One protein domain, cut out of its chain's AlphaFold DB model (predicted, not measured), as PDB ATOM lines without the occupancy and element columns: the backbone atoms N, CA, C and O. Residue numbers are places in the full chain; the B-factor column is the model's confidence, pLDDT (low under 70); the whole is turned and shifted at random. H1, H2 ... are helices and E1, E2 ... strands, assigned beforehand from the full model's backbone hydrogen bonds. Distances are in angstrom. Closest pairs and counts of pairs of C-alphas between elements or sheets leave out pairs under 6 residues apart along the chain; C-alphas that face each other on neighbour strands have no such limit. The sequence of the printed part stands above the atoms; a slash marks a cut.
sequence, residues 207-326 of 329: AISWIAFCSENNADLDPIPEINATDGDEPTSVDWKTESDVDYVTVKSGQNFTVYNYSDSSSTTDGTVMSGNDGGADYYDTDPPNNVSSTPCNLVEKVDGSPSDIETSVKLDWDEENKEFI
ATOM      1  N   ALA A 207     -32.312  22.560  -2.305       86.19
ATOM      2  CA  ALA A 207     -32.454  23.235  -1.036       86.19
ATOM      3  C   ALA A 207     -33.893  23.707  -0.814       86.19
ATOM      4  O   ALA A 207     -34.612  24.081  -1.753       86.19
ATOM      5  N   ILE A 208     -34.299  23.705   0.449       90.38
ATOM      6  CA  ILE A 208     -35.541  24.309   0.898       90.38
ATOM      7  C   ILE A 208     -35.443  25.811   0.635       90.38
ATOM      8  O   ILE A 208     -34.622  26.516   1.214       90.38
ATOM      9  N   SER A 209     -36.302  26.287  -0.259       88.88
ATOM     10  CA  SER A 209     -36.405  27.700  -0.632       88.88
ATOM     11  C   SER A 209     -37.378  28.464   0.261       88.88
ATOM     12  O   SER A 209     -37.145  29.631   0.555       88.88
ATOM     13  N   TRP A 210     -38.452  27.810   0.712       91.88
ATOM     14  CA  TRP A 210     -39.354  28.347   1.726       91.88
ATOM     15  C   TRP A 210     -40.140  27.244   2.433       91.88
ATOM     16  O   TRP A 210     -40.304  26.139   1.902       91.88
ATOM     17  N   ILE A 211     -40.656  27.584   3.614       94.00
ATOM     18  CA  ILE A 211     -41.565  26.769   4.427       94.00
ATOM     19  C   ILE A 211     -42.802  27.607   4.764       94.00
ATOM     20  O   ILE A 211     -42.675  28.776   5.119       94.00
ATOM     21  N   ALA A 212     -43.995  27.038   4.620       93.69
ATOM     22  CA  ALA A 212     -45.242  27.670   5.021       93.69
ATOM     23  C   ALA A 212     -45.942  26.831   6.083       93.69
ATOM     24  O   ALA A 212     -46.149  25.636   5.895       93.69
ATOM     25  N   PHE A 213     -46.328  27.487   7.167       93.75
ATOM     26  CA  PHE A 213     -47.071  26.916   8.278       93.75
ATOM     27  C   PHE A 213     -48.513  27.378   8.159       93.75
ATOM     28  O   PHE A 213     -48.760  28.576   7.994       93.75
ATOM     29  N   CYS A 214     -49.451  26.441   8.214       92.94
ATOM     30  CA  CYS A 214     -50.867  26.692   7.999       92.94
ATOM     31  C   CYS A 214     -51.649  26.155   9.198       92.94
ATOM     32  O   CYS A 214     -51.441  25.009   9.601       92.94
ATOM     33  N   SER A 215     -52.556  26.965   9.742       91.88
ATOM     34  CA  SER A 215     -53.501  26.505  10.755       91.88
ATOM     35  C   SER A 215     -54.939  26.793  10.353       91.88
ATOM     36  O   SER A 215     -55.260  27.872   9.846       91.88
ATOM     37  N   GLU A 216     -55.800  25.818  10.621       89.50
ATOM     38  CA  GLU A 216     -57.254  25.913  10.539       89.50
ATOM     39  C   GLU A 216     -57.857  26.751  11.674       89.50
ATOM     40  O   GLU A 216     -59.025  27.130  11.640       89.50
ATOM     41  N   ASN A 217     -57.052  27.080  12.683       85.00
ATOM     42  CA  ASN A 217     -57.435  27.959  13.770       85.00
ATOM     43  C   ASN A 217     -56.814  29.348  13.567       85.00
ATOM     44  O   ASN A 217     -55.693  29.493  13.078       85.00
ATOM     45  N   ASN A 218     -57.523  30.397  13.981       79.31
ATOM     46  CA  ASN A 218     -57.037  31.778  14.012       79.31
ATOM     47  C   ASN A 218     -55.997  31.966  15.135       79.31
ATOM     48  O   ASN A 218     -56.242  32.659  16.129       79.31
ATOM     49  N   ALA A 219     -54.872  31.271  14.993       80.19
ATOM     50  CA  ALA A 219     -53.767  31.207  15.927       80.19
ATOM     51  C   ALA A 219     -52.621  32.120  15.473       80.19
ATOM     52  O   ALA A 219     -52.391  32.302  14.282       80.19
ATOM     53  N   ASP A 220     -51.896  32.702  16.427       87.06
ATOM     54  CA  ASP A 220     -50.717  33.517  16.130       87.06
ATOM     55  C   ASP A 220     -49.536  32.567  15.895       87.06
ATOM     56  O   ASP A 220     -49.020  31.965  16.841       87.06
ATOM     57  N   LEU A 221     -49.195  32.334  14.627       89.75
ATOM     58  CA  LEU A 221     -48.103  31.444  14.240       89.75
ATOM     59  C   LEU A 221     -46.786  32.228  14.262       89.75
ATOM     60  O   LEU A 221     -46.605  33.150  13.472       89.75
ATOM     61  N   ASP A 222     -45.854  31.828  15.126       90.94
ATOM     62  CA  ASP A 222     -44.480  32.355  15.159       90.94
ATOM     63  C   ASP A 222     -43.478  31.185  15.131       90.94
ATOM     64  O   ASP A 222     -42.896  30.818  16.156       90.94
ATOM     65  N   PRO A 223     -43.362  30.494  13.982       91.50
ATOM     66  CA  PRO A 223     -42.501  29.331  13.851       91.50
ATOM     67  C   PRO A 223     -41.022  29.728  13.925       91.50
ATOM     68  O   PRO A 223     -40.555  30.604  13.201       91.50
ATOM     69  N   ILE A 224     -40.273  29.021  14.766       91.25
ATOM     70  CA  ILE A 224     -38.827  29.150  14.945       91.25
ATOM     71  C   ILE A 224     -38.157  27.968  14.232       91.25
ATOM     72  O   ILE A 224     -38.155  26.864  14.786       91.25
ATOM     73  N   PRO A 225     -37.609  28.162  13.019       90.25
ATOM     74  CA  PRO A 225     -36.900  27.114  12.298       90.25
ATOM     75  C   PRO A 225     -35.467  26.929  12.821       90.25
ATOM     76  O   PRO A 225     -34.742  27.895  13.065       90.25
ATOM     77  N   GLU A 226     -35.032  25.680  12.930       88.50
ATOM     78  CA  GLU A 226     -33.672  25.253  13.253       88.50
ATOM     79  C   GLU A 226     -33.174  24.322  12.137       88.50
ATOM     80  O   GLU A 226     -33.801  23.319  11.809       88.50
ATOM     81  N   ILE A 227     -32.063  24.677  11.491       86.00
ATOM     82  CA  ILE A 227     -31.528  23.901  10.364       86.00
ATOM     83  C   ILE A 227     -30.859  22.636  10.906       86.00
ATOM     84  O   ILE A 227     -29.863  22.725  11.625       86.00
ATOM     85  N   ASN A 228     -31.350  21.468  10.497       75.94
ATOM     86  CA  ASN A 228     -30.813  20.178  10.938       75.94
ATOM     87  C   ASN A 228     -29.802  19.579   9.968       75.94
ATOM     88  O   ASN A 228     -28.841  18.931  10.386       75.94
ATOM     89  N   ALA A 229     -30.048  19.743   8.668       74.19
ATOM     90  CA  ALA A 229     -29.221  19.180   7.612       74.19
ATOM     91  C   ALA A 229     -29.123  20.140   6.429       74.19
ATOM     92  O   ALA A 229     -30.052  20.906   6.147       74.19
ATOM     93  N   THR A 230     -27.988  20.074   5.737       74.88
ATOM     94  CA  THR A 230     -27.693  20.894   4.565       74.88
ATOM     95  C   THR A 230     -27.108  20.052   3.435       74.88
ATOM     96  O   THR A 230     -26.422  19.058   3.684       74.88
ATOM     97  N   ASP A 231     -27.348  20.473   2.193       66.00
ATOM     98  CA  ASP A 231     -26.504  20.120   1.049       66.00
ATOM     99  C   ASP A 231     -25.625  21.337   0.733       66.00
ATOM    100  O   ASP A 231     -26.105  22.412   0.370       66.00
ATOM    101  N   GLY A 232     -24.327  21.225   1.013       75.50
ATOM    102  CA  GLY A 232     -23.447  22.391   1.087       75.50
ATOM    103  C   GLY A 232     -23.891  23.377   2.179       75.50
ATOM    104  O   GLY A 232     -23.964  23.012   3.353       75.50
ATOM    105  N   ASP A 233     -24.170  24.624   1.782       76.69
ATOM    106  CA  ASP A 233     -24.584  25.725   2.670       76.69
ATOM    107  C   ASP A 233     -26.091  26.036   2.574       76.69
ATOM    108  O   ASP A 233     -26.517  27.153   2.896       76.69
ATOM    109  N   GLU A 234     -26.888  25.104   2.053       83.12
ATOM    110  CA  GLU A 234     -28.318  25.293   1.823       83.12
ATOM    111  C   GLU A 234     -29.137  24.220   2.566       83.12
ATOM    112  O   GLU A 234     -28.727  23.057   2.602       83.12
ATOM    113  N   PRO A 235     -30.266  24.578   3.200       88.00
ATOM    114  CA  PRO A 235     -30.992  23.683   4.094       88.00
ATOM    115  C   PRO A 235     -31.743  22.609   3.310       88.00
ATOM    116  O   PRO A 235     -32.477  22.907   2.374       88.00
ATOM    117  N   THR A 236     -31.615  21.357   3.734       87.56
ATOM    118  CA  THR A 236     -32.403  20.219   3.223       87.56
ATOM    119  C   THR A 236     -33.292  19.603   4.299       87.56
ATOM    120  O   THR A 236     -34.192  18.827   3.990       87.56
ATOM    121  N   SER A 237     -33.092  19.988   5.564       87.25
ATOM    122  CA  SER A 237     -33.941  19.613   6.691       87.25
ATOM    123  C   SER A 237     -34.008  20.728   7.725       87.25
ATOM    124  O   SER A 237     -32.985  21.339   8.052       87.25
ATOM    125  N   VAL A 238     -35.209  20.973   8.245       88.25
ATOM    126  CA  VAL A 238     -35.500  22.025   9.219       88.25
ATOM    127  C   VAL A 238     -36.421  21.473  10.303       88.25
ATOM    128  O   VAL A 238     -37.528  21.022  10.008       88.25
ATOM    129  N   ASP A 239     -35.971  21.538  11.551       89.94
ATOM    130  CA  ASP A 239     -36.836  21.426  12.721       89.94
ATOM    131  C   ASP A 239     -37.566  22.747  12.911       89.94
ATOM    132  O   ASP A 239     -37.029  23.818  12.640       89.94
ATOM    133  N   TRP A 240     -38.791  22.699  13.405       93.50
ATOM    134  CA  TRP A 240     -39.553  23.900  13.710       93.50
ATOM    135  C   TRP A 240     -40.275  23.760  15.038       93.50
ATOM    136  O   TRP A 240     -40.603  22.659  15.480       93.50
ATOM    137  N   LYS A 241     -40.505  24.905  15.687       92.31
ATOM    138  CA  LYS A 241     -41.291  25.023  16.920       92.31
ATOM    139  C   LYS A 241     -42.149  26.274  16.891       92.31
ATOM    140  O   LYS A 241     -41.705  27.295  16.388       92.31
ATOM    141  N   THR A 242     -43.333  26.223  17.475       92.38
ATOM    142  CA  THR A 242     -44.281  27.342  17.582       92.38
ATOM    143  C   THR A 242     -45.053  27.230  18.896       92.38
ATOM    144  O   THR A 242     -45.136  26.157  19.491       92.38
ATOM    145  N   GLU A 243     -45.596  28.341  19.392       90.56
ATOM    146  CA  GLU A 243     -46.468  28.339  20.578       90.56
ATOM    147  C   GLU A 243     -47.914  27.922  20.257       90.56
ATOM    148  O   GLU A 243     -48.665  27.543  21.158       90.56
ATOM    149  N   SER A 244     -48.289  28.005  18.982       91.81
ATOM    150  CA  SER A 244     -49.624  27.733  18.453       91.81
ATOM    151  C   SER A 244     -49.630  26.463  17.607       91.81
ATOM    152  O   SER A 244     -48.640  26.182  16.934       91.81
ATOM    153  N   ASP A 245     -50.754  25.745  17.601       91.88
ATOM    154  CA  ASP A 245     -50.917  24.522  16.814       91.88
ATOM    155  C   ASP A 245     -50.814  24.789  15.305       91.88
ATOM    156  O   ASP A 245     -51.316  25.794  14.794       91.88
ATOM    157  N   VAL A 246     -50.160  23.868  14.602       92.06
ATOM    158  CA  VAL A 246     -50.041  23.849  13.144       92.06
ATOM    159  C   VAL A 246     -50.727  22.600  12.620       92.06
ATOM    160  O   VAL A 246     -50.446  21.494  13.075       92.06
ATOM    161  N   ASP A 247     -51.600  22.790  11.637       92.31
ATOM    162  CA  ASP A 247     -52.362  21.710  11.015       92.31
ATOM    163  C   ASP A 247     -51.642  21.185   9.770       92.31
ATOM    164  O   ASP A 247     -51.662  19.990   9.496       92.31
ATOM    165  N   TYR A 248     -50.936  22.060   9.047       92.69
ATOM    166  CA  TYR A 248     -50.177  21.676   7.862       92.69
ATOM    167  C   TYR A 248     -48.866  22.440   7.742       92.69
ATOM    168  O   TYR A 248     -48.793  23.638   8.037       92.69
ATOM    169  N   VAL A 249     -47.849  21.765   7.211       93.56
ATOM    170  CA  VAL A 249     -46.603  22.410   6.789       93.56
ATOM    171  C   VAL A 249     -46.331  22.092   5.329       93.56
ATOM    172  O   VAL A 249     -46.290  20.932   4.931       93.56
ATOM    173  N   THR A 250     -46.114  23.131   4.530       91.50
ATOM    174  CA  THR A 250     -45.741  23.013   3.120       91.50
ATOM    175  C   THR A 250     -44.295  23.452   2.940       91.50
ATOM    176  O   THR A 250     -43.908  24.531   3.384       91.50
ATOM    177  N   VAL A 251     -43.501  22.659   2.231       91.19
ATOM    178  CA  VAL A 251     -42.096  22.941   1.927       91.19
ATOM    179  C   VAL A 251     -41.906  23.030   0.425       91.19
ATOM    180  O   VAL A 251     -42.388  22.169  -0.306       91.19
ATOM    181  N   LYS A 252     -41.159  24.034  -0.043       88.88
ATOM    182  CA  LYS A 252     -40.726  24.112  -1.443       88.88
ATOM    183  C   LYS A 252     -39.231  23.873  -1.575       88.88
ATOM    184  O   LYS A 252     -38.431  24.632  -1.029       88.88
ATOM    185  N   SER A 253     -38.860  22.910  -2.412       86.69
ATOM    186  CA  SER A 253     -37.476  22.593  -2.765       86.69
ATOM    187  C   SER A 253     -37.277  22.572  -4.282       86.69
ATOM    188  O   SER A 253     -37.686  21.654  -4.989       86.69
ATOM    189  N   GLY A 254     -36.640  23.613  -4.829       82.12
ATOM    190  CA  GLY A 254     -36.516  23.786  -6.282       82.12
ATOM    191  C   GLY A 254     -37.880  23.969  -6.959       82.12
ATOM    192  O   GLY A 254     -38.532  24.994  -6.752       82.12
ATOM    193  N   GLN A 255     -38.295  23.006  -7.788       77.94
ATOM    194  CA  GLN A 255     -39.655  22.946  -8.357       77.94
ATOM    195  C   GLN A 255     -40.601  22.042  -7.555       77.94
ATOM    196  O   GLN A 255     -41.792  22.008  -7.846       77.94
ATOM    197  N   ASN A 256     -40.085  21.344  -6.544       82.75
ATOM    198  CA  ASN A 256     -40.819  20.316  -5.827       82.75
ATOM    199  C   ASN A 256     -41.502  20.892  -4.590       82.75
ATOM    200  O   ASN A 256     -41.020  21.862  -3.990       82.75
ATOM    201  N   PHE A 257     -42.611  20.271  -4.207       85.94
ATOM    202  CA  PHE A 257     -43.392  20.649  -3.043       85.94
ATOM    203  C   PHE A 257     -43.715  19.423  -2.205       85.94
ATOM    204  O   PHE A 257     -44.122  18.393  -2.738       85.94
ATOM    205  N   THR A 258     -43.567  19.577  -0.897       87.31
ATOM    206  CA  THR A 258     -43.826  18.538   0.095       87.31
ATOM    207  C   THR A 258     -44.846  19.079   1.094       87.31
ATOM    208  O   THR A 258     -44.721  20.232   1.511       87.31
ATOM    209  N   VAL A 259     -45.860  18.293   1.455       89.62
ATOM    210  CA  VAL A 259     -46.880  18.672   2.445       89.62
ATOM    211  C   VAL A 259     -46.896  17.641   3.564       89.62
ATOM    212  O   VAL A 259     -46.954  16.443   3.299       89.62
ATOM    213  N   TYR A 260     -46.871  18.140   4.793       89.06
ATOM    214  CA  TYR A 260     -47.014  17.379   6.027       89.06
ATOM    215  C   TYR A 260     -48.371  17.721   6.636       89.06
ATOM    216  O   TYR A 260     -48.703  18.904   6.779       89.06
ATOM    217  N   ASN A 261     -49.149  16.696   6.957       89.56
ATOM    218  CA  ASN A 261     -50.465  16.792   7.554       89.56
ATOM    219  C   ASN A 261     -50.392  16.438   9.044       89.56
ATOM    220  O   ASN A 261     -50.162  15.298   9.441       89.56
ATOM    221  N   TYR A 262     -50.643  17.438   9.877       88.50
ATOM    222  CA  TYR A 262     -50.691  17.317  11.324       88.50
ATOM    223  C   TYR A 262     -52.115  17.455  11.881       88.50
ATOM    224  O   TYR A 262     -52.279  17.392  13.100       88.50
ATOM    225  N   SER A 263     -53.143  17.590  11.030       83.69
ATOM    226  CA  SER A 263     -54.532  17.860  11.440       83.69
ATOM    227  C   SER A 263     -55.141  16.748  12.301       83.69
ATOM    228  O   SER A 263     -56.043  16.987  13.102       83.69
ATOM    229  N   ASP A 264     -54.650  15.516  12.158       77.81
ATOM    230  CA  ASP A 264     -55.101  14.365  12.951       77.81
ATOM    231  C   ASP A 264     -54.482  14.323  14.360       77.81
ATOM    232  O   ASP A 264     -54.927  13.566  15.232       77.81
ATOM    233  N   SER A 265     -53.464  15.148  14.613       73.88
ATOM    234  CA  SER A 265     -52.827  15.280  15.920       73.88
ATOM    235  C   SER A 265     -53.541  16.349  16.742       73.88
ATOM    236  O   SER A 265     -53.784  17.458  16.289       73.88
ATOM    237  N   SER A 266     -53.868  16.041  18.001       67.50
ATOM    238  CA  SER A 266     -54.682  16.937  18.840       67.50
ATOM    239  C   SER A 266     -54.027  18.282  19.190       67.50
ATOM    240  O   SER A 266     -54.706  19.132  19.763       67.50
ATOM    241  N   SER A 267     -52.721  18.422  18.945       80.69
ATOM    242  CA  SER A 267     -51.926  19.645  19.110       80.69
ATOM    243  C   SER A 267     -50.515  19.396  18.568       80.69
ATOM    244  O   SER A 267     -49.804  18.552  19.129       80.69
ATOM    245  N   THR A 268     -50.100  20.113  17.526       87.69
ATOM    246  CA  THR A 268     -48.755  19.972  16.946       87.69
ATOM    247  C   THR A 268     -48.047  21.314  16.974       87.69
ATOM    248  O   THR A 268     -48.363  22.220  16.208       87.69
ATOM    249  N   THR A 269     -47.082  21.431  17.880       91.00
ATOM    250  CA  THR A 269     -46.305  22.657  18.114       91.00
ATOM    251  C   THR A 269     -44.861  22.550  17.644       91.00
ATOM    252  O   THR A 269     -44.114  23.524  17.719       91.00
ATOM    253  N   ASP A 270     -44.444  21.370  17.203       90.88
ATOM    254  CA  ASP A 270     -43.103  21.094  16.718       90.88
ATOM    255  C   ASP A 270     -43.109  19.953  15.707       90.88
ATOM    256  O   ASP A 270     -44.021  19.125  15.684       90.88
ATOM    257  N   GLY A 271     -42.081  19.919  14.870       87.31
ATOM    258  CA  GLY A 271     -41.897  18.872  13.880       87.31
ATOM    259  C   GLY A 271     -40.610  19.054  13.094       87.31
ATOM    260  O   GLY A 271     -39.872  20.024  13.281       87.31
ATOM    261  N   THR A 272     -40.368  18.117  12.188       87.94
ATOM    262  CA  THR A 272     -39.254  18.156  11.242       87.94
ATOM    263  C   THR A 272     -39.829  18.140   9.841       87.94
ATOM    264  O   THR A 272     -40.747  17.374   9.559       87.94
ATOM    265  N   VAL A 273     -39.279  18.973   8.964       88.00
ATOM    266  CA  VAL A 273     -39.585  18.930   7.538       88.00
ATOM    267  C   VAL A 273     -38.320  18.820   6.709       88.00
ATOM    268  O   VAL A 273     -37.253  19.314   7.082       88.00
ATOM    269  N   MET A 274     -38.442  18.159   5.567       84.31
ATOM    270  CA  MET A 274     -37.329  17.825   4.688       84.31
ATOM    271  C   MET A 274     -37.675  18.137   3.230       84.31
ATOM    272  O   MET A 274     -38.844  18.112   2.833       84.31
ATOM    273  N   SER A 275     -36.656  18.462   2.432       81.06
ATOM    274  CA  SER A 275     -36.798  18.522   0.977       81.06
ATOM    275  C   SER A 275     -36.846  17.119   0.370       81.06
ATOM    276  O   SER A 275     -36.325  16.158   0.932       81.06
ATOM    277  N   GLY A 276     -37.447  17.008  -0.818       68.00
ATOM    278  CA  GLY A 276     -37.566  15.737  -1.536       68.00
ATOM    279  C   GLY A 276     -38.730  14.866  -1.058       68.00
ATOM    280  O   GLY A 276     -39.639  15.337  -0.372       68.00
ATOM    281  N   ASN A 277     -38.713  13.598  -1.479       63.47
ATOM    282  CA  ASN A 277     -39.723  12.606  -1.109       63.47
ATOM    283  C   ASN A 277     -39.410  12.051   0.287       63.47
ATOM    284  O   ASN A 277     -38.843  10.963   0.414       63.47
ATOM    285  N   ASP A 278     -39.700  12.852   1.310       70.19
ATOM    286  CA  ASP A 278     -39.590  12.439   2.705       70.19
ATOM    287  C   ASP A 278     -40.635  11.362   3.028       70.19
ATOM    288  O   ASP A 278     -41.806  11.501   2.683       70.19
ATOM    289  N   GLY A 279     -40.220  10.292   3.711       61.78
ATOM    290  CA  GLY A 279     -41.123   9.224   4.147       61.78
ATOM    291  C   GLY A 279     -42.127   9.681   5.211       61.78
ATOM    292  O   GLY A 279     -43.133   9.010   5.414       61.78
ATOM    293  N   GLY A 280     -41.861  10.813   5.873       70.38
ATOM    294  CA  GLY A 280     -42.795  11.470   6.788       70.38
ATOM    295  C   GLY A 280     -43.783  12.432   6.120       70.38
ATOM    296  O   GLY A 280     -44.597  13.019   6.826       70.38
ATOM    297  N   ALA A 281     -43.709  12.630   4.799       81.94
ATOM    298  CA  ALA A 281     -44.603  13.530   4.082       81.94
ATOM    299  C   ALA A 281     -45.875  12.827   3.601       81.94
ATOM    300  O   ALA A 281     -45.832  11.737   3.032       81.94
ATOM    301  N   ASP A 282     -47.007  13.511   3.731       83.69
ATOM    302  CA  ASP A 282     -48.309  13.034   3.261       83.69
ATOM    303  C   ASP A 282     -48.526  13.295   1.763       83.69
ATOM    304  O   ASP A 282     -49.354  12.650   1.117       83.69
ATOM    305  N   TYR A 283     -47.779  14.240   1.183       81.62
ATOM    306  CA  TYR A 283     -47.797  14.519  -0.251       81.62
ATOM    307  C   TYR A 283     -46.457  15.055  -0.749       81.62
ATOM    308  O   TYR A 283     -45.835  15.907  -0.114       81.62
ATOM    309  N   TYR A 284     -46.064  14.609  -1.941       81.25
ATOM    310  CA  TYR A 284     -44.895  15.088  -2.669       81.25
ATOM    311  C   TYR A 284     -45.225  15.268  -4.154       81.25
ATOM    312  O   TYR A 284     -45.794  14.375  -4.783       81.25
ATOM    313  N   ASP A 285     -44.855  16.415  -4.724       76.88
ATOM    314  CA  ASP A 285     -45.089  16.750  -6.131       76.88
ATOM    315  C   ASP A 285     -43.852  17.377  -6.767       76.88
ATOM    316  O   ASP A 285     -43.242  18.290  -6.206       76.88
ATOM    317  N   THR A 286     -43.508  16.904  -7.961       73.19
ATOM    318  CA  THR A 286     -42.373  17.382  -8.758       73.19
ATOM    319  C   THR A 286     -42.774  18.328  -9.897       73.19
ATOM    320  O   THR A 286     -41.890  18.861 -10.563       73.19
ATOM    321  N   ASP A 287     -44.074  18.526 -10.162       68.12
ATOM    322  CA  ASP A 287     -44.584  19.426 -11.216       68.12
ATOM    323  C   ASP A 287     -45.891  20.173 -10.834       68.12
ATOM    324  O   ASP A 287     -46.885  20.136 -11.574       68.12
ATOM    325  N   PRO A 288     -45.952  20.880  -9.689       65.00
ATOM    326  CA  PRO A 288     -47.145  21.634  -9.336       65.00
ATOM    327  C   PRO A 288     -47.278  22.925 -10.159       65.00
ATOM    328  O   PRO A 288     -46.296  23.523 -10.612       65.00
ATOM    329  N   PRO A 289     -48.510  23.436 -10.335       61.53
ATOM    330  CA  PRO A 289     -48.739  24.632 -11.130       61.53
ATOM    331  C   PRO A 289     -48.043  25.872 -10.535       61.53
ATOM    332  O   PRO A 289     -48.068  26.127  -9.334       61.53
ATOM    333  N   ASN A 290     -47.463  26.708 -11.404       57.25
ATOM    334  CA  ASN A 290     -46.636  27.874 -11.029       57.25
ATOM    335  C   ASN A 290     -47.281  28.875 -10.043       57.25
ATOM    336  O   ASN A 290     -46.579  29.690  -9.446       57.25
ATOM    337  N   ASN A 291     -48.607  28.878  -9.890       61.12
ATOM    338  CA  ASN A 291     -49.321  29.787  -8.987       61.12
ATOM    339  C   ASN A 291     -49.248  29.373  -7.507       61.12
ATOM    340  O   ASN A 291     -49.538  30.196  -6.635       61.12
ATOM    341  N   VAL A 292     -48.827  28.143  -7.214       64.94
ATOM    342  CA  VAL A 292     -48.800  27.591  -5.856       64.94
ATOM    343  C   VAL A 292     -47.838  28.351  -4.935       64.94
ATOM    344  O   VAL A 292     -48.116  28.526  -3.753       64.94
ATOM    345  N   SER A 293     -46.764  28.928  -5.483       63.91
ATOM    346  CA  SER A 293     -45.790  29.700  -4.697       63.91
ATOM    347  C   SER A 293     -46.363  30.971  -4.052       63.91
ATOM    348  O   SER A 293     -45.747  31.487  -3.126       63.91
ATOM    349  N   SER A 294     -47.495  31.495  -4.541       68.62
ATOM    350  CA  SER A 294     -48.153  32.689  -3.973       68.62
ATOM    351  C   SER A 294     -49.231  32.375  -2.933       68.62
ATOM    352  O   SER A 294     -49.701  33.274  -2.244       68.62
ATOM    353  N   THR A 295     -49.635  31.111  -2.834       78.12
ATOM    354  CA  THR A 295     -50.687  30.634  -1.929       78.12
ATOM    355  C   THR A 295     -50.290  29.250  -1.416       78.12
ATOM    356  O   THR A 295     -50.882  28.249  -1.822       78.12
ATOM    357  N   PRO A 296     -49.236  29.168  -0.593       77.56
ATOM    358  CA  PRO A 296     -48.578  27.905  -0.268       77.56
ATOM    359  C   PRO A 296     -49.477  26.928   0.505       77.56
ATOM    360  O   PRO A 296     -49.411  25.722   0.277       77.56
ATOM    361  N   CYS A 297     -50.393  27.441   1.329       86.88
ATOM    362  CA  CYS A 297     -51.391  26.633   2.033       86.88
ATOM    363  C   CYS A 297     -52.514  26.108   1.125       86.88
ATOM    364  O   CYS A 297     -53.308  25.293   1.566       86.88
ATOM    365  N   ASN A 298     -52.594  26.503  -0.151       84.94
ATOM    366  CA  ASN A 298     -53.579  25.899  -1.054       84.94
ATOM    367  C   ASN A 298     -53.243  24.442  -1.394       84.94
ATOM    368  O   ASN A 298     -54.124  23.722  -1.850       84.94
ATOM    369  N   LEU A 299     -52.001  23.998  -1.172       82.06
ATOM    370  CA  LEU A 299     -51.613  22.605  -1.396       82.06
ATOM    371  C   LEU A 299     -52.201  21.624  -0.384       82.06
ATOM    372  O   LEU A 299     -52.172  20.428  -0.656       82.06
ATOM    373  N   VAL A 300     -52.782  22.093   0.723       82.81
ATOM    374  CA  VAL A 300     -53.417  21.197   1.704       82.81
ATOM    375  C   VAL A 300     -54.584  20.413   1.095       82.81
ATOM    376  O   VAL A 300     -54.869  19.310   1.541       82.81
ATOM    377  N   GLU A 301     -55.180  20.902  -0.007       82.75
ATOM    378  CA  GLU A 301     -56.198  20.163  -0.778       82.75
ATOM    379  C   GLU A 301     -55.713  18.794  -1.283       82.75
ATOM    380  O   GLU A 301     -56.521  17.950  -1.664       82.75
ATOM    381  N   LYS A 302     -54.391  18.593  -1.356       80.12
ATOM    382  CA  LYS A 302     -53.774  17.351  -1.827       80.12
ATOM    383  C   LYS A 302     -53.700  16.269  -0.756       80.12
ATOM    384  O   LYS A 302     -53.548  15.109  -1.114       80.12
ATOM    385  N   VAL A 303     -53.843  16.649   0.510       79.75
ATOM    386  CA  VAL A 303     -53.798  15.764   1.685       79.75
ATOM    387  C   VAL A 303     -55.146  15.755   2.410       79.75
ATOM    388  O   VAL A 303     -55.206  15.714   3.632       79.75
ATOM    389  N   ASP A 304     -56.236  15.862   1.642       80.75
ATOM    390  CA  ASP A 304     -57.625  15.939   2.124       80.75
ATOM    391  C   ASP A 304     -57.951  17.144   3.036       80.75
ATOM    392  O   ASP A 304     -59.052  17.231   3.582       80.75
ATOM    393  N   GLY A 305     -57.041  18.117   3.145       79.69
ATOM    394  CA  GLY A 305     -57.278  19.390   3.819       79.69
ATOM    395  C   GLY A 305     -58.120  20.356   2.985       79.69
ATOM    396  O   GLY A 305     -58.313  20.199   1.777       79.69
ATOM    397  N   SER A 306     -58.612  21.414   3.622       85.06
ATOM    398  CA  SER A 306     -59.441  22.428   2.967       85.06
ATOM    399  C   SER A 306     -58.775  23.803   3.057       85.06
ATOM    400  O   SER A 306     -58.718  24.394   4.134       85.06
ATOM    401  N   PRO A 307     -58.310  24.394   1.937       81.19
ATOM    402  CA  PRO A 307     -57.695  25.722   1.961       81.19
ATOM    403  C   PRO A 307     -58.610  26.831   2.498       81.19
ATOM    404  O   PRO A 307     -58.121  27.871   2.925       81.19
ATOM    405  N   SER A 308     -59.937  26.643   2.443       82.38
ATOM    406  CA  SER A 308     -60.891  27.600   3.017       82.38
ATOM    407  C   SER A 308     -60.954  27.561   4.536       82.38
ATOM    408  O   SER A 308     -61.502  28.492   5.125       82.38
ATOM    409  N   ASP A 309     -60.444  26.488   5.129       84.69
ATOM    410  CA  ASP A 309     -60.511  26.247   6.561       84.69
ATOM    411  C   ASP A 309     -59.250  26.803   7.235       84.69
ATOM    412  O   ASP A 309     -59.292  27.121   8.414       84.69
ATOM    413  N   ILE A 310     -58.180  27.064   6.466       86.19
ATOM    414  CA  ILE A 310     -56.977  27.765   6.923       86.19
ATOM    415  C   ILE A 310     -57.309  29.215   7.298       86.19
ATOM    416  O   ILE A 310     -57.548  30.070   6.439       86.19
ATOM    417  N   GLU A 311     -57.275  29.508   8.596       84.19
ATOM    418  CA  GLU A 311     -57.523  30.841   9.143       84.19
ATOM    419  C   GLU A 311     -56.234  31.671   9.232       84.19
ATOM    420  O   GLU A 311     -56.286  32.890   9.049       84.19
ATOM    421  N   THR A 312     -55.077  31.039   9.475       87.69
ATOM    422  CA  THR A 312     -53.775  31.727   9.557       87.69
ATOM    423  C   THR A 312     -52.675  30.976   8.814       87.69
ATOM    424  O   THR A 312     -52.635  29.747   8.791       87.69
ATOM    425  N   SER A 313     -51.755  31.729   8.202       89.31
ATOM    426  CA  SER A 313     -50.549  31.169   7.598       89.31
ATOM    427  C   SER A 313     -49.350  32.095   7.742       89.31
ATOM    428  O   SER A 313     -49.498  33.317   7.688       89.31
ATOM    429  N   VAL A 314     -48.167  31.501   7.889       90.88
ATOM    430  CA  VAL A 314     -46.878  32.201   7.884       90.88
ATOM    431  C   VAL A 314     -45.941  31.503   6.914       90.88
ATOM    432  O   VAL A 314     -45.804  30.283   6.952       90.88
ATOM    433  N   LYS A 315     -45.299  32.284   6.042       91.62
ATOM    434  CA  LYS A 315     -44.295  31.816   5.085       91.62
ATOM    435  C   LYS A 315     -42.927  32.352   5.484       91.62
ATOM    436  O   LYS A 315     -42.769  33.556   5.688       91.62
ATOM    437  N   LEU A 316     -41.962  31.449   5.581       90.75
ATOM    438  CA  LEU A 316     -40.564  31.752   5.822       90.75
ATOM    439  C   LEU A 316     -39.753  31.437   4.567       90.75
ATOM    440  O   LEU A 316     -39.773  30.298   4.100       90.75
ATOM    441  N   ASP A 317     -39.022  32.413   4.042       91.25
ATOM    442  CA  ASP A 317     -38.126  32.251   2.898       91.25
ATOM    443  C   ASP A 317     -36.681  32.092   3.362       91.25
ATOM    444  O   ASP A 317     -36.258  32.697   4.347       91.25
ATOM    445  N   TRP A 318     -35.918  31.275   2.643       92.00
ATOM    446  CA  TRP A 318     -34.494  31.107   2.893       92.00
ATOM    447  C   TRP A 318     -33.706  32.328   2.404       92.00
ATOM    448  O   TRP A 318     -33.691  32.640   1.211       92.00
ATOM    449  N   ASP A 319     -33.019  33.009   3.320       89.62
ATOM    450  CA  ASP A 319     -32.055  34.061   3.015       89.62
ATOM    451  C   ASP A 319     -30.666  33.437   2.811       89.62
ATOM    452  O   ASP A 319     -29.957  33.088   3.759       89.62
ATOM    453  N   GLU A 320     -30.255  33.309   1.548       85.19
ATOM    454  CA  GLU A 320     -28.952  32.748   1.184       85.19
ATOM    455  C   GLU A 320     -27.755  33.555   1.721       85.19
ATOM    456  O   GLU A 320     -26.685  32.970   1.925       85.19
ATOM    457  N   GLU A 321     -27.903  34.871   1.930       86.75
ATOM    458  CA  GLU A 321     -26.831  35.761   2.395       86.75
ATOM    459  C   GLU A 321     -26.613  35.608   3.902       86.75
ATOM    460  O   GLU A 321     -25.470  35.480   4.351       86.75
ATOM    461  N   ASN A 322     -27.704  35.583   4.670       88.44
ATOM    462  CA  ASN A 322     -27.661  35.496   6.132       88.44
ATOM    463  C   ASN A 322     -27.713  34.057   6.665       88.44
ATOM    464  O   ASN A 322     -27.414  33.838   7.839       88.44
ATOM    465  N   LYS A 323     -28.001  33.077   5.797       86.56
ATOM    466  CA  LYS A 323     -28.124  31.650   6.135       86.56
ATOM    467  C   LYS A 323     -29.187  31.394   7.203       86.56
ATOM    468  O   LYS A 323     -28.981  30.604   8.123       86.56
ATOM    469  N   GLU A 324     -30.324  32.066   7.065       90.69
ATOM    470  CA  GLU A 324     -31.461  31.954   7.975       90.69
ATOM    471  C   GLU A 324     -32.789  32.013   7.216       90.69
ATOM    472  O   GLU A 324     -32.855  32.470   6.078       90.69
ATOM    473  N   PHE A 325     -33.856  31.541   7.852       90.19
ATOM    474  CA  PHE A 325     -35.213  31.703   7.344       90.19
ATOM    475  C   PHE A 325     -35.813  33.007   7.869       90.19
ATOM    476  O   PHE A 325     -35.780  33.264   9.073       90.19
ATOM    477  N   ILE A 326     -36.394  33.809   6.979       90.06
ATOM    478  CA  ILE A 326     -37.014  35.096   7.307       90.06
ATOM    479  C   ILE A 326     -38.491  35.096   6.922       90.06
ATOM    480  O   ILE A 326     -38.869  34.599   5.864       90.06
TER     481      ILE A 326
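Overview. This is residues 207 to 326 of the 329 residues of an uncharacterized protein of Halorubrum sp. SP3 (UniProt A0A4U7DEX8). Two sheets lie face to face as a sandwich: a strongly twisted six-stranded sheet, with the smaller sheet of E2, E3 and E6 over part of one face and the short helix H1 across its other face. The larger sheet runs E7, E5, E4, E1, E8, E9 and the smaller E2, E3, E6, both antiparallel throughout. The printed part has 120 residues, with nine named strands and one named helix in the order E1 to E7, H1, E8, E9, and is mostly strand. It is compact, with a radius of gyration of the C-alphas of 13.0 A, and spans 37 by 31 by 26 A.

Arrangement. Start in the larger sheet with E1, residues 208 to 215, an inner strand. Its neighbour E8, residues 312 to 319, has N 316 and O 211 2.8 A apart; its neighbour E4, residues 248 to 253, has N 250 and O 212 2.9 A apart. E4 and E5, residues 256 to 261, form a hairpin, with N 251 and O 258 at 2.8 A. Edge strand E7, residues 283 to 285, pairs with E5 by N 259 and O 283, 2.9 A. At the other edge E9, residues 324 to 326, makes a hairpin with E8, with N 317 and O 326 at 2.8 A. In the smaller sheet, E2, residues 224 to 231, and E3, residues 234 to 241, form a hairpin, with N 226 and O 239 at 2.7 A; E3 pairs with E6, residues 270 to 274, by N 238 and O 273, 2.9 A. The strands of the two sheets stand at 26 degrees; the closest C-alphas of E4 and E6, Val 251 and Val 273, are 7.3 A apart. H1, residues 296 to 303, is on the larger sheet at a height of 6.4 A, across the strands at 66 degrees to E5 on the local plane. In H1, 0 of 4 O i to N i+4 pairs but 4 of 5 O i to N i+3 pairs are within hydrogen-bond range.

Along the chain. Find C-alpha 208 at (-35.541, 24.309, 0.898); E1 runs 20.6 A from there. E2 covers 20.7 A and bends by 58 degrees at residue 228; E3 covers 19.9 A and bends by 66 degrees at residue 237. E4, E5 and E6 measure 16.6 A, 16.9 A and 13.7 A, E7 and E9 6.8 A and 6.4 A. H1 runs 13.4 A from C-alpha 296 at (-48.578, 27.905, -0.268). E8 covers 22.8 A, and E9 ends at C-alpha 326, (-37.014, 35.096, 7.307).

Size, cuts and confidence. The two farthest C-alphas, Gly 232 and Ser 308, are 37.9 A apart. The printed part has no cut and no long link. Its mean pLDDT is 83.7; look for values under 70 at residues 231, 266, 276 to 277, 279 and 287 to 294.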